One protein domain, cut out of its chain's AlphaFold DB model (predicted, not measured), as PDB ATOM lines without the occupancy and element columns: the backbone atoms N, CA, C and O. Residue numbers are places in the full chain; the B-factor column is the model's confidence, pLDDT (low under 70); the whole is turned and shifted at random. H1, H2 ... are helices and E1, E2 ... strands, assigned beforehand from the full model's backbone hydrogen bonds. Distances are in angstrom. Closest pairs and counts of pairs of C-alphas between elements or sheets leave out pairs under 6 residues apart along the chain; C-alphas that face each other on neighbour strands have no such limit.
ATOM      1  N   ASP A 186      81.718 129.812  56.065       88.19
ATOM      2  CA  ASP A 186      83.102 129.578  55.660       88.19
ATOM      3  C   ASP A 186      83.264 128.141  55.166       88.19
ATOM      4  O   ASP A 186      83.844 127.918  54.110       88.19
ATOM      5  N   GLN A 187      82.667 127.170  55.860       89.62
ATOM      6  CA  GLN A 187      82.644 125.770  55.439       89.62
ATOM      7  C   GLN A 187      81.939 125.584  54.093       89.62
ATOM      8  O   GLN A 187      82.427 124.844  53.245       89.62
ATOM      9  N   ARG A 188      80.815 126.271  53.854       88.62
ATOM     10  CA  ARG A 188      80.126 126.227  52.552       88.62
ATOM     11  C   ARG A 188      80.980 126.797  51.428       88.62
ATOM     12  O   ARG A 188      80.962 126.260  50.327       88.62
ATOM     13  N   LYS A 189      81.736 127.860  51.711       88.44
ATOM     14  CA  LYS A 189      82.698 128.425  50.764       88.44
ATOM     15  C   LYS A 189      83.839 127.443  50.486       88.44
ATOM     16  O   LYS A 189      84.164 127.214  49.327       88.44
ATOM     17  N   ASP A 190      84.391 126.823  51.528       86.62
ATOM     18  CA  ASP A 190      85.448 125.811  51.410       86.62
ATOM     19  C   ASP A 190      84.970 124.577  50.606       86.62
ATOM     20  O   ASP A 190      85.764 123.920  49.933       86.62
ATOM     21  N   LEU A 191      83.659 124.300  50.616       90.88
ATOM     22  CA  LEU A 191      83.015 123.182  49.923       90.88
ATOM     23  C   LEU A 191      82.287 123.561  48.622       90.88
ATOM     24  O   LEU A 191      81.563 122.726  48.079       90.88
ATOM     25  N   GLU A 192      82.494 124.755  48.058       89.62
ATOM     26  CA  GLU A 192      81.796 125.205  46.833       89.62
ATOM     27  C   GLU A 192      81.925 124.207  45.658       89.62
ATOM     28  O   GLU A 192      81.008 124.038  44.859       89.62
ATOM     29  N   ASN A 193      83.057 123.493  45.579       89.31
ATOM     30  CA  ASN A 193      83.355 122.518  44.527       89.31
ATOM     31  C   ASN A 193      82.988 121.072  44.925       89.31
ATOM     32  O   ASN A 193      83.240 120.150  44.148       89.31
ATOM     33  N   VAL A 194      82.419 120.876  46.121       93.38
ATOM     34  CA  VAL A 194      81.993 119.587  46.690       93.38
ATOM     35  C   VAL A 194      80.469 119.506  46.774       93.38
ATOM     36  O   VAL A 194      79.912 118.487  46.389       93.38
ATOM     37  N   LEU A 195      79.776 120.581  47.176       92.56
ATOM     38  CA  LEU A 195      78.303 120.618  47.257       92.56
ATOM     39  C   LEU A 195      77.595 120.145  45.966       92.56
ATOM     40  O   LEU A 195      76.615 119.403  46.061       92.56
ATOM     41  N   PRO A 196      78.081 120.471  44.748       94.44
ATOM     42  CA  PRO A 196      77.476 119.960  43.519       94.44
ATOM     43  C   PRO A 196      77.572 118.437  43.336       94.44
ATOM     44  O   PRO A 196      76.856 117.896  42.494       94.44
ATOM     45  N   LEU A 197      78.431 117.749  44.095       95.50
ATOM     46  CA  LEU A 197      78.738 116.316  43.975       95.50
ATOM     47  C   LEU A 197      77.803 115.415  44.800       95.50
ATOM     48  O   LEU A 197      78.105 114.240  45.021       95.50
ATOM     49  N   ASP A 198      76.660 115.947  45.242       96.25
ATOM     50  CA  ASP A 198      75.575 115.162  45.832       96.25
ATOM     51  C   ASP A 198      74.898 114.280  44.767       96.25
ATOM     52  O   ASP A 198      74.161 114.755  43.891       96.25
ATOM     53  N   TYR A 199      75.120 112.972  44.868       97.19
ATOM     54  CA  TYR A 199      74.569 111.981  43.952       97.19
ATOM     55  C   TYR A 199      73.036 111.938  43.964       97.19
ATOM     56  O   TYR A 199      72.418 111.876  42.898       97.19
ATOM     57  N   ARG A 200      72.389 111.981  45.136       96.25
ATOM     58  CA  ARG A 200      70.919 111.918  45.230       96.25
ATOM     59  C   ARG A 200      70.267 113.109  44.542       96.25
ATOM     60  O   ARG A 200      69.259 112.930  43.851       96.25
ATOM     61  N   ARG A 201      70.850 114.298  44.685       95.81
ATOM     62  CA  ARG A 201      70.433 115.512  43.977       95.81
ATOM     63  C   ARG A 201      70.614 115.353  42.469       95.81
ATOM     64  O   ARG A 201      69.653 115.570  41.730       95.81
ATOM     65  N   MET A 202      71.794 114.924  42.012       96.44
ATOM     66  CA  MET A 202      72.080 114.718  40.584       96.44
ATOM     67  C   MET A 202      71.150 113.675  39.950       96.44
ATOM     68  O   MET A 202      70.592 113.907  38.881       96.44
ATOM     69  N   SER A 203      70.914 112.549  40.625       96.81
ATOM     70  CA  SER A 203      69.983 111.507  40.179       96.81
ATOM     71  C   SER A 203      68.534 112.024  40.132       96.81
ATOM     72  O   SER A 203      67.800 111.743  39.182       96.81
ATOM     73  N   ALA A 204      68.113 112.858  41.091       96.25
ATOM     74  CA  ALA A 204      66.796 113.497  41.047       96.25
ATOM     75  C   ALA A 204      66.652 114.492  39.881       96.25
ATOM     76  O   ALA A 204      65.627 114.469  39.197       96.25
ATOM     77  N   CYS A 205      67.683 115.303  39.626       95.88
ATOM     78  CA  CYS A 205      67.768 116.199  38.468       95.88
ATOM     79  C   CYS A 205      67.674 115.402  37.151       95.88
ATOM     80  O   CYS A 205      66.865 115.713  36.279       95.88
ATOM     81  N   ASN A 206      68.392 114.276  37.048       97.06
ATOM     82  CA  ASN A 206      68.331 113.371  35.895       97.06
ATOM     83  C   ASN A 206      66.913 112.820  35.643       97.06
ATOM     84  O   ASN A 206      66.437 112.807  34.506       97.06
ATOM     85  N   ARG A 207      66.199 112.393  36.696       95.81
ATOM     86  CA  ARG A 207      64.810 111.913  36.569       95.81
ATOM     87  C   ARG A 207      63.857 113.014  36.103       95.81
ATOM     88  O   ARG A 207      63.040 112.760  35.217       95.81
ATOM     89  N   ARG A 208      63.972 114.229  36.647       93.88
ATOM     90  CA  ARG A 208      63.152 115.380  36.226       93.88
ATOM     91  C   ARG A 208      63.431 115.782  34.783       93.88
ATOM     92  O   ARG A 208      62.485 115.964  34.021       93.88
ATOM     93  N   MET A 209      64.697 115.803  34.368       93.38
ATOM     94  CA  MET A 209      65.083 116.010  32.969       93.38
ATOM     95  C   MET A 209      64.342 115.040  32.037       93.38
ATOM     96  O   MET A 209      63.698 115.464  31.075       93.38
ATOM     97  N   LYS A 210      64.352 113.739  32.358       92.69
ATOM     98  CA  LYS A 210      63.653 112.706  31.578       92.69
ATOM     99  C   LYS A 210      62.136 112.914  31.547       92.69
ATOM    100  O   LYS A 210      61.529 112.775  30.485       92.69
ATOM    101  N   GLN A 211      61.528 113.287  32.675       89.50
ATOM    102  CA  GLN A 211      60.097 113.608  32.759       89.50
ATOM    103  C   GLN A 211      59.731 114.820  31.891       89.50
ATOM    104  O   GLN A 211      58.774 114.758  31.118       89.50
ATOM    105  N   HIS A 212      60.524 115.894  31.947       85.69
ATOM    106  CA  HIS A 212      60.317 117.076  31.114       85.69
ATOM    107  C   HIS A 212      60.372 116.738  29.627       85.69
ATOM    108  O   HIS A 212      59.480 117.142  28.878       85.69
ATOM    109  N   ARG A 213      61.353 115.930  29.208       84.06
ATOM    110  CA  ARG A 213      61.455 115.471  27.816       84.06
ATOM    111  C   ARG A 213      60.258 114.628  27.376       84.06
ATOM    112  O   ARG A 213      59.821 114.764  26.237       84.06
ATOM    113  N   ALA A 214      59.703 113.800  28.261       81.88
ATOM    114  CA  ALA A 214      58.524 112.987  27.959       81.88
ATOM    115  C   ALA A 214      57.234 113.821  27.834       81.88
ATOM    116  O   ALA A 214      56.361 113.496  27.033       81.88
ATOM    117  N   SER A 215      57.115 114.914  28.592       74.94
ATOM    118  CA  SER A 215      55.869 115.687  28.722       74.94
ATOM    119  C   SER A 215      55.517 116.629  27.553       74.94
ATOM    120  O   SER A 215      54.457 117.246  27.592       74.94
ATOM    121  N   ARG A 216      56.359 116.767  26.511       61.31
ATOM    122  CA  ARG A 216      56.214 117.696  25.350       61.31
ATOM    123  C   ARG A 216      55.976 119.193  25.673       61.31
ATOM    124  O   ARG A 216      56.058 120.014  24.764       61.31
ATOM    125  N   GLY A 217      55.781 119.581  26.934       56.69
ATOM    126  CA  GLY A 217      55.789 120.959  27.434       56.69
ATOM    127  C   GLY A 217      57.198 121.355  27.868       56.69
ATOM    128  O   GLY A 217      57.541 121.294  29.045       56.69
ATOM    129  N   SER A 218      58.059 121.672  26.903       53.81
ATOM    130  CA  SER A 218      59.478 121.926  27.160       53.81
ATOM    131  C   SER A 218      59.676 123.235  27.928       53.81
ATOM    132  O   SER A 218      59.520 124.321  27.377       53.81
ATOM    133  N   ASN A 219      60.114 123.145  29.186       56.44
ATOM    134  CA  ASN A 219      60.809 124.254  29.832       56.44
ATOM    135  C   ASN A 219      62.208 124.340  29.188       56.44
ATOM    136  O   ASN A 219      63.186 123.803  29.705       56.44
ATOM    137  N   ARG A 220      62.274 124.916  27.977       63.03
ATOM    138  CA  ARG A 220      63.493 125.007  27.140       63.03
ATOM    139  C   ARG A 220      64.638 125.731  27.854       63.03
ATOM    140  O   ARG A 220      65.800 125.486  27.562       63.03
ATOM    141  N   PHE A 221      64.297 126.542  28.851       71.75
ATOM    142  CA  PHE A 221      65.203 127.363  29.647       71.75
ATOM    143  C   PHE A 221      66.174 126.590  30.551       71.75
ATOM    144  O   PHE A 221      67.002 127.224  31.189       71.75
ATOM    145  N   LEU A 222      66.086 125.256  30.620       87.94
ATOM    146  CA  LEU A 222      66.970 124.424  31.450       87.94
ATOM    147  C   LEU A 222      68.004 123.627  30.637       87.94
ATOM    148  O   LEU A 222      68.805 122.895  31.215       87.94
ATOM    149  N   PHE A 223      67.982 123.738  29.305       91.50
ATOM    150  CA  PHE A 223      68.928 123.053  28.427       91.50
ATOM    151  C   PHE A 223      69.921 124.036  27.829       91.50
ATOM    152  O   PHE A 223      69.549 125.073  27.282       91.50
ATOM    153  N   TYR A 224      71.192 123.664  27.900       92.06
ATOM    154  CA  TYR A 224      72.298 124.518  27.509       92.06
ATOM    155  C   TYR A 224      73.257 123.765  26.599       92.06
ATOM    156  O   TYR A 224      73.532 122.580  26.790       92.06
ATOM    157  N   ARG A 225      73.814 124.476  25.626       90.81
ATOM    158  CA  ARG A 225      75.055 124.095  24.975       90.81
ATOM    159  C   ARG A 225      76.199 124.481  25.898       90.81
ATOM    160  O   ARG A 225      76.307 125.638  26.299       90.81
ATOM    161  N   MET A 226      77.019 123.502  26.240       87.25
ATOM    162  CA  MET A 226      78.252 123.677  26.987       87.25
ATOM    163  C   MET A 226      79.412 123.668  25.997       87.25
ATOM    164  O   MET A 226      79.666 122.650  25.345       87.25
ATOM    165  N   ASP A 227      80.097 124.801  25.885       79.62
ATOM    166  CA  ASP A 227      81.267 124.942  25.020       79.62
ATOM    167  C   ASP A 227      82.525 124.576  25.836       79.62
ATOM    168  O   ASP A 227      82.920 125.300  26.752       79.62
ATOM    169  N   GLY A 228      83.115 123.407  25.557       62.69
ATOM    170  CA  GLY A 228      84.305 122.897  26.250       62.69
ATOM    171  C   GLY A 228      85.634 123.344  25.623       62.69
ATOM    172  O   GLY A 228      85.691 123.732  24.455       62.69
ATOM    173  N   ALA A 229      86.734 123.213  26.375       49.06
ATOM    174  CA  ALA A 229      88.093 123.528  25.907       49.06
ATOM    175  C   ALA A 229      88.536 122.683  24.689       49.06
ATOM    176  O   ALA A 229      89.374 123.120  23.902       49.06
ATOM    177  N   ALA A 230      87.936 121.502  24.499       47.94
ATOM    178  CA  ALA A 230      88.262 120.539  23.446       47.94
ATOM    179  C   ALA A 230      87.410 120.659  22.157       47.94
ATOM    180  O   ALA A 230      87.391 119.730  21.358       47.94
ATOM    181  N   ARG A 231      86.702 121.777  21.919       45.91
ATOM    182  CA  ARG A 231      85.835 122.016  20.730       45.91
ATOM    183  C   ARG A 231      84.639 121.061  20.538       45.91
ATOM    184  O   ARG A 231      83.873 121.257  19.597       45.91
ATOM    185  N   GLU A 232      84.408 120.089  21.420       60.97
ATOM    186  CA  GLU A 232      83.175 119.291  21.428       60.97
ATOM    187  C   GLU A 232      82.067 120.031  22.192       60.97
ATOM    188  O   GLU A 232      82.073 120.102  23.421       60.97
ATOM    189  N   SER A 233      81.103 120.590  21.460       72.81
ATOM    190  CA  SER A 233      79.883 121.158  22.043       72.81
ATOM    191  C   SER A 233      79.023 120.031  22.624       72.81
ATOM    192  O   SER A 233      78.582 119.146  21.888       72.81
ATOM    193  N   ARG A 234      78.733 120.085  23.928       87.25
ATOM    194  CA  ARG A 234      77.894 119.095  24.627       87.25
ATOM    195  C   ARG A 234      76.583 119.720  25.085       87.25
ATOM    196  O   ARG A 234      76.490 120.927  25.279       87.25
ATOM    197  N   THR A 235      75.555 118.899  25.279       91.25
ATOM    198  CA  THR A 235      74.282 119.355  25.852       91.25
ATOM    199  C   THR A 235      74.264 119.110  27.349       91.25
ATOM    200  O   THR A 235      74.461 117.976  27.786       91.25
ATOM    201  N   ALA A 236      73.985 120.155  28.117       93.38
ATOM    202  CA  ALA A 236      73.797 120.095  29.554       93.38
ATOM    203  C   ALA A 236      72.340 120.388  29.934       93.38
ATOM    204  O   ALA A 236      71.663 121.181  29.277       93.38
ATOM    205  N   TYR A 237      71.871 119.752  31.003       94.38
ATOM    206  CA  TYR A 237      70.622 120.089  31.679       94.38
ATOM    207  C   TYR A 237      70.950 120.631  33.067       94.38
ATOM    208  O   TYR A 237      71.632 119.951  33.838       94.38
ATOM    209  N   ILE A 238      70.511 121.856  33.356       94.38
ATOM    210  CA  ILE A 238      70.894 122.610  34.552       94.38
ATOM    211  C   ILE A 238      69.634 123.224  35.157       94.38
ATOM    212  O   ILE A 238      69.000 124.076  34.537       94.38
ATOM    213  N   GLU A 239      69.279 122.799  36.368       92.81
ATOM    214  CA  GLU A 239      68.170 123.389  37.135       92.81
ATOM    215  C   GLU A 239      68.626 124.592  37.968       92.81
ATOM    216  O   GLU A 239      67.862 125.532  38.177       92.81
ATOM    217  N   GLU A 240      69.881 124.573  38.421       91.19
ATOM    218  CA  GLU A 240      70.460 125.595  39.283       91.19
ATOM    219  C   GLU A 240      71.880 125.944  38.817       91.19
ATOM    220  O   GLU A 240      72.810 125.145  38.929       91.19
ATOM    221  N   MET A 241      72.060 127.165  38.306       90.31
ATOM    222  CA  MET A 241      73.331 127.584  37.705       90.31
ATOM    223  C   MET A 241      74.483 127.675  38.723       90.31
ATOM    224  O   MET A 241      75.634 127.476  38.349       90.31
ATOM    225  N   SER A 242      74.199 127.901  40.013       89.12
ATOM    226  CA  SER A 242      75.204 127.856  41.091       89.12
ATOM    227  C   SER A 242      75.841 126.476  41.276       89.12
ATOM    228  O   SER A 242      76.942 126.391  41.812       89.12
ATOM    229  N   LEU A 243      75.182 125.402  40.828       89.06
ATOM    230  CA  LEU A 243      75.668 124.023  40.950       89.06
ATOM    231  C   LEU A 243      76.300 123.491  39.655       89.06
ATOM    232  O   LEU A 243      76.888 122.401  39.643       89.06
ATOM    233  N   ALA A 244      76.214 124.258  38.569       90.56
ATOM    234  CA  ALA A 244      76.770 123.885  37.280       90.56
ATOM    235  C   ALA A 244      78.292 123.660  37.353       90.56
ATOM    236  O   ALA A 244      79.002 124.173  38.227       90.56
ATOM    237  N   ALA A 245      78.818 122.850  36.436       89.31
ATOM    238  CA  ALA A 245      80.248 122.798  36.164       89.31
ATOM    239  C   ALA A 245      80.761 124.189  35.764       89.31
ATOM    240  O   ALA A 245      80.015 125.021  35.257       89.31
ATOM    241  N   LYS A 246      82.054 124.458  35.960       86.50
ATOM    242  CA  LYS A 246      82.657 125.699  35.457       86.50
ATOM    243  C   LYS A 246      82.702 125.634  33.928       86.50
ATOM    244  O   LYS A 246      83.295 124.710  33.380       86.50
ATOM    245  N   GLY A 247      82.092 126.600  33.246       85.19
ATOM    246  CA  GLY A 247      82.040 126.622  31.786       85.19
ATOM    247  C   GLY A 247      81.142 127.722  31.227       85.19
ATOM    248  O   GLY A 247      80.492 128.451  31.975       85.19
ATOM    249  N   SER A 248      81.130 127.837  29.897       87.88
ATOM    250  CA  SER A 248      80.194 128.698  29.171       87.88
ATOM    251  C   SER A 248      78.945 127.901  28.813       87.88
ATOM    252  O   SER A 248      79.046 126.851  28.171       87.88
ATOM    253  N   PHE A 249      77.779 128.407  29.214       90.25
ATOM    254  CA  PHE A 249      76.485 127.780  28.965       90.25
ATOM    255  C   PHE A 249      75.600 128.708  28.145       90.25
ATOM    256  O   PHE A 249      75.201 129.777  28.606       90.25
ATOM    257  N   VAL A 250      75.269 128.276  26.932       90.00
ATOM    258  CA  VAL A 250      74.386 129.007  26.021       90.00
ATOM    259  C   VAL A 250      73.038 128.288  25.972       90.00
ATOM    260  O   VAL A 250      73.025 127.106  25.633       90.00
ATOM    261  N   PRO A 251      71.909 128.938  26.306       90.00
ATOM    262  CA  PRO A 251      70.589 128.312  26.215       90.00
ATOM    263  C   PRO A 251      70.313 127.729  24.822       90.00
ATOM    264  O   PRO A 251      70.703 128.318  23.813       90.00
ATOM    265  N   LEU A 252      69.646 126.575  24.763       86.25
ATOM    266  CA  LEU A 252      69.265 125.923  23.508       86.25
ATOM    267  C   LEU A 252      67.832 126.279  23.092       86.25
ATOM    268  O   LEU A 252      66.897 126.166  23.883       86.25
ATOM    269  N   ASP A 253      67.648 126.606  21.810       77.62
ATOM    270  CA  ASP A 253      66.331 126.923  21.236       77.62
ATOM    271  C   ASP A 253      65.448 125.677  21.030       77.62
ATOM    272  O   ASP A 253      64.215 125.748  21.109       77.62
ATOM    273  N   SER A 254      66.081 124.527  20.771       77.56
ATOM    274  CA  SER A 254      65.448 123.211  20.680       77.56
ATOM    275  C   SER A 254      66.384 122.116  21.195       77.56
ATOM    276  O   SER A 254      67.608 122.215  21.108       77.56
ATOM    277  N   VAL A 255      65.774 121.057  21.726       76.25
ATOM    278  CA  VAL A 255      66.437 119.822  22.169       76.25
ATOM    279  C   VAL A 255      65.969 118.593  21.386       76.25
ATOM    280  O   VAL A 255      66.196 117.447  21.794       76.25
ATOM    281  N   ASP A 256      65.295 118.824  20.258       77.44
ATOM    282  CA  ASP A 256      64.842 117.771  19.358       77.44
ATOM    283  C   ASP A 256      66.048 117.077  18.709       77.44
ATOM    284  O   ASP A 256      67.022 117.714  18.314       77.44
ATOM    285  N   GLY A 257      66.019 115.744  18.643       77.31
ATOM    286  CA  GLY A 257      67.123 114.940  18.100       77.31
ATOM    287  C   GLY A 257      68.313 114.721  19.046       77.31
ATOM    288  O   GLY A 257      69.174 113.898  18.744       77.31
ATOM    289  N   ILE A 258      68.356 115.370  20.217       83.25
ATOM    290  CA  ILE A 258      69.423 115.146  21.205       83.25
ATOM    291  C   ILE A 258      69.198 113.810  21.920       83.25
ATOM    292  O   ILE A 258      68.137 113.574  22.503       83.25
ATOM    293  N   ASN A 259      70.205 112.941  21.936       87.69
ATOM    294  CA  ASN A 259      70.127 111.654  22.622       87.69
ATOM    295  C   ASN A 259      70.142 111.835  24.156       87.69
ATOM    296  O   ASN A 259      71.122 112.329  24.708       87.69
ATOM    297  N   THR A 260      69.077 111.427  24.860       88.38
ATOM    298  CA  THR A 260      68.926 111.622  26.323       88.38
ATOM    299  C   THR A 260      70.109 111.115  27.155       88.38
ATOM    300  O   THR A 260      70.590 111.878  27.989       88.38
ATOM    301  N   PRO A 261      70.633 109.893  26.940       89.75
ATOM    302  CA  PRO A 261      71.728 109.355  27.746       89.75
ATOM    303  C   PRO A 261      73.050 110.127  27.576       89.75
ATOM    304  O   PRO A 261      73.940 110.003  28.416       89.75
ATOM    305  N   ALA A 262      73.182 110.940  26.518       89.81
ATOM    306  CA  ALA A 262      74.345 111.792  26.265       89.81
ATOM    307  C   ALA A 262      74.246 113.186  26.917       89.81
ATOM    308  O   ALA A 262      75.215 113.941  26.869       89.81
ATOM    309  N   ILE A 263      73.102 113.540  27.516       92.62
ATOM    310  CA  ILE A 263      72.905 114.833  28.185       92.62
ATOM    311  C   ILE A 263      73.673 114.856  29.504       92.62
ATOM    312  O   ILE A 263      73.593 113.914  30.286       92.62
ATOM    313  N   TRP A 264      74.386 115.947  29.768       93.88
ATOM    314  CA  TRP A 264      75.183 116.147  30.975       93.88
ATOM    315  C   TRP A 264      74.368 116.847  32.057       93.88
ATOM    316  O   TRP A 264      73.944 117.988  31.891       93.88
ATOM    317  N   ILE A 265      74.165 116.189  33.190       95.69
ATOM    318  CA  ILE A 265      73.479 116.777  34.339       95.69
ATOM    319  C   ILE A 265      74.429 117.742  35.041       95.69
ATOM    320  O   ILE A 265      75.563 117.380  35.371       95.69
ATOM    321  N   ASP A 266      73.978 118.988  35.192       93.81
ATOM    322  CA  ASP A 266      74.743 120.135  35.695       93.81
ATOM    323  C   ASP A 266      76.048 120.397  34.920       93.81
ATOM    324  O   ASP A 266      76.971 121.022  35.434       93.81
ATOM    325  N   GLY A 267      76.171 119.876  33.693       91.44
ATOM    326  CA  GLY A 267      77.427 119.897  32.935       91.44
ATOM    327  C   GLY A 267      78.538 119.010  33.521       91.44
ATOM    328  O   GLY A 267      79.685 119.135  33.110       91.44
ATOM    329  N   ARG A 268      78.222 118.124  34.480       91.81
ATOM    330  CA  ARG A 268      79.198 117.341  35.263       91.81
ATOM    331  C   ARG A 268      79.232 115.863  34.897       91.81
ATOM    332  O   ARG A 268      80.299 115.340  34.604       91.81
ATOM    333  N   LEU A 269      78.078 115.192  34.914       92.94
ATOM    334  CA  LEU A 269      77.985 113.759  34.612       92.94
ATOM    335  C   LEU A 269      76.979 113.479  33.497       92.94
ATOM    336  O   LEU A 269      75.864 114.001  33.543       92.94
ATOM    337  N   PRO A 270      77.313 112.607  32.534       93.69
ATOM    338  CA  PRO A 270      76.354 112.116  31.556       93.69
ATOM    339  C   PRO A 270      75.187 111.376  32.221       93.69
ATOM    340  O   PRO A 270      75.382 110.574  33.135       93.69
ATOM    341  N   SER A 271      73.982 111.574  31.689       95.44
ATOM    342  CA  SER A 271      72.748 110.909  32.117       95.44
ATOM    343  C   SER A 271      72.910 109.386  32.149       95.44
ATOM    344  O   SER A 271      72.533 108.762  33.138       95.44
ATOM    345  N   ARG A 272      73.583 108.793  31.149       94.19
ATOM    346  CA  ARG A 272      73.868 107.346  31.123       94.19
ATOM    347  C   ARG A 272      74.697 106.848  32.307       94.19
ATOM    348  O   ARG A 272      74.433 105.769  32.814       94.19
ATOM    349  N   VAL A 273      75.665 107.640  32.771       94.88
ATOM    350  CA  VAL A 273      76.521 107.264  33.908       94.88
ATOM    351  C   VAL A 273      75.707 107.302  35.199       94.88
ATOM    352  O   VAL A 273      75.829 106.412  36.035       94.88
ATOM    353  N   LEU A 274      74.831 108.302  35.351       96.56
ATOM    354  CA  LEU A 274      73.906 108.373  36.484       96.56
ATOM    355  C   LEU A 274      72.897 107.218  36.477       96.56
ATOM    356  O   LEU A 274      72.594 106.687  37.542       96.56
ATOM    357  N   ASP A 275      72.422 106.810  35.300       96.69
ATOM    358  CA  ASP A 275      71.533 105.658  35.142       96.69
ATOM    359  C   ASP A 275      72.223 104.351  35.536       96.69
ATOM    360  O   ASP A 275      71.668 103.573  36.312       96.69
ATOM    361  N   ALA A 276      73.452 104.140  35.057       95.94
ATOM    362  CA  ALA A 276      74.267 102.991  35.424       95.94
ATOM    363  C   ALA A 276      74.526 102.950  36.937       95.94
ATOM    364  O   ALA A 276      74.372 101.903  37.566       95.94
ATOM    365  N   LEU A 277      74.842 104.099  37.548       97.25
ATOM    366  CA  LEU A 277      75.002 104.211  38.998       97.25
ATOM    367  C   LEU A 277      73.716 103.887  39.754       97.25
ATOM    368  O   LEU A 277      73.769 103.158  40.738       97.25
ATOM    369  N   GLU A 278      72.568 104.405  39.316       97.50
ATOM    370  CA  GLU A 278      71.269 104.143  39.948       97.50
ATOM    371  C   GLU A 278      70.892 102.663  39.863       97.50
ATOM    372  O   GLU A 278      70.543 102.059  40.880       97.50
ATOM    373  N   GLN A 279      71.065 102.049  38.692       97.44
ATOM    374  CA  GLN A 279      70.844 100.621  38.499       97.44
ATOM    375  C   GLN A 279      71.772  99.783  39.391       97.44
ATOM    376  O   GLN A 279      71.297  98.937  40.151       97.44
ATOM    377  N   LYS A 280      73.087 100.030  39.344       97.94
ATOM    378  CA  LYS A 280      74.073  99.263  40.123       97.94
ATOM    379  C   LYS A 280      73.897  99.453  41.624       97.94
ATOM    380  O   LYS A 280      74.014  98.492  42.377       97.94
ATOM    381  N   THR A 281      73.542 100.659  42.062       98.06
ATOM    382  CA  THR A 281      73.219 100.933  43.468       98.06
ATOM    383  C   THR A 281      71.999 100.129  43.909       98.06
ATOM    384  O   THR A 281      72.029  99.524  44.978       98.06
ATOM    385  N   ALA A 282      70.938 100.068  43.097       97.94
ATOM    386  CA  ALA A 282      69.747  99.286  43.420       97.94
ATOM    387  C   ALA A 282      70.037  97.774  43.482       97.94
ATOM    388  O   ALA A 282      69.609  97.112  44.430       97.94
ATOM    389  N   GLU A 283      70.799  97.239  42.521       97.56
ATOM    390  CA  GLU A 283      71.250  95.839  42.500       97.56
ATOM    391  C   GLU A 283      72.068  95.497  43.761       97.56
ATOM    392  O   GLU A 283      71.745  94.552  44.489       97.56
ATOM    393  N   ASN A 284      73.082  96.313  44.071       97.38
ATOM    394  CA  ASN A 284      73.936  96.137  45.245       97.38
ATOM    395  C   ASN A 284      73.146  96.274  46.551       97.38
ATOM    396  O   ASN A 284      73.361  95.507  47.486       97.38
ATOM    397  N   PHE A 285      72.186  97.200  46.623       97.94
ATOM    398  CA  PHE A 285      71.351  97.387  47.807       97.94
ATOM    399  C   PHE A 285      70.536  96.133  48.126       97.94
ATOM    400  O   PHE A 285      70.530  95.691  49.274       97.94
TER     401      PHE A 285
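This is residues 186 to 285 of the 582 residues of the protein "Transpeptidase domain-containing protein" of Desulfobacteraceae bacterium (UniProt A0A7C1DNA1). A small three-stranded sheet, E2, E1 and E3, is only grazed by the long helix H2; H3 touches residues 202 to 206 of H2 and runs off at a steep tilt to it, the unnamed residues 252 to 270 link E3 to H3 and pair through 264 to 265 with residues 236 to 237 of E2, and residues 186 to 191 and 279 to 285 stick out. The 100 printed residues run H1 H2 E1 E2 E3 H3, mixed in class, with an antiparallel sheet E2 - E1 - E3. The whole is compact, radius of gyration of the C-alphas 14.0 A, spanning 38 by 35 by 27 A.

E1, residues 223 to 227, forms a hairpin with E2, residues 233 to 237; N 226 and O 234 are within hydrogen-bond range, 2.8 A. E3, residues 248 to 251, is E1's other antiparallel neighbour; N 225 and O 250 are within range, 2.7 A. H2, residues 199 to 214, only grazes the sheet with residues 205 to 209. Its residues 202 to 206 alone touch H3, residues 271 to 285, at a steep tilt of 58 degrees, opposite ways; the closest C-alphas, Ser 203 and Leu 274, are 6.2 A apart. H1, residues 186 to 190, is apart from H2. Every O i to N i+4 pair in H1, H2 and H3 is within range.

H2 measures 22.7 A, H3 20.8 A. C-alpha 186 is at (83.102, 129.578, 55.660), C-alpha 285 at (71.351, 97.387, 47.807).

The printed part has no cut. The link E3 to H3 is long. Residues 216 to 220 and 228 to 232 have pLDDT under 70.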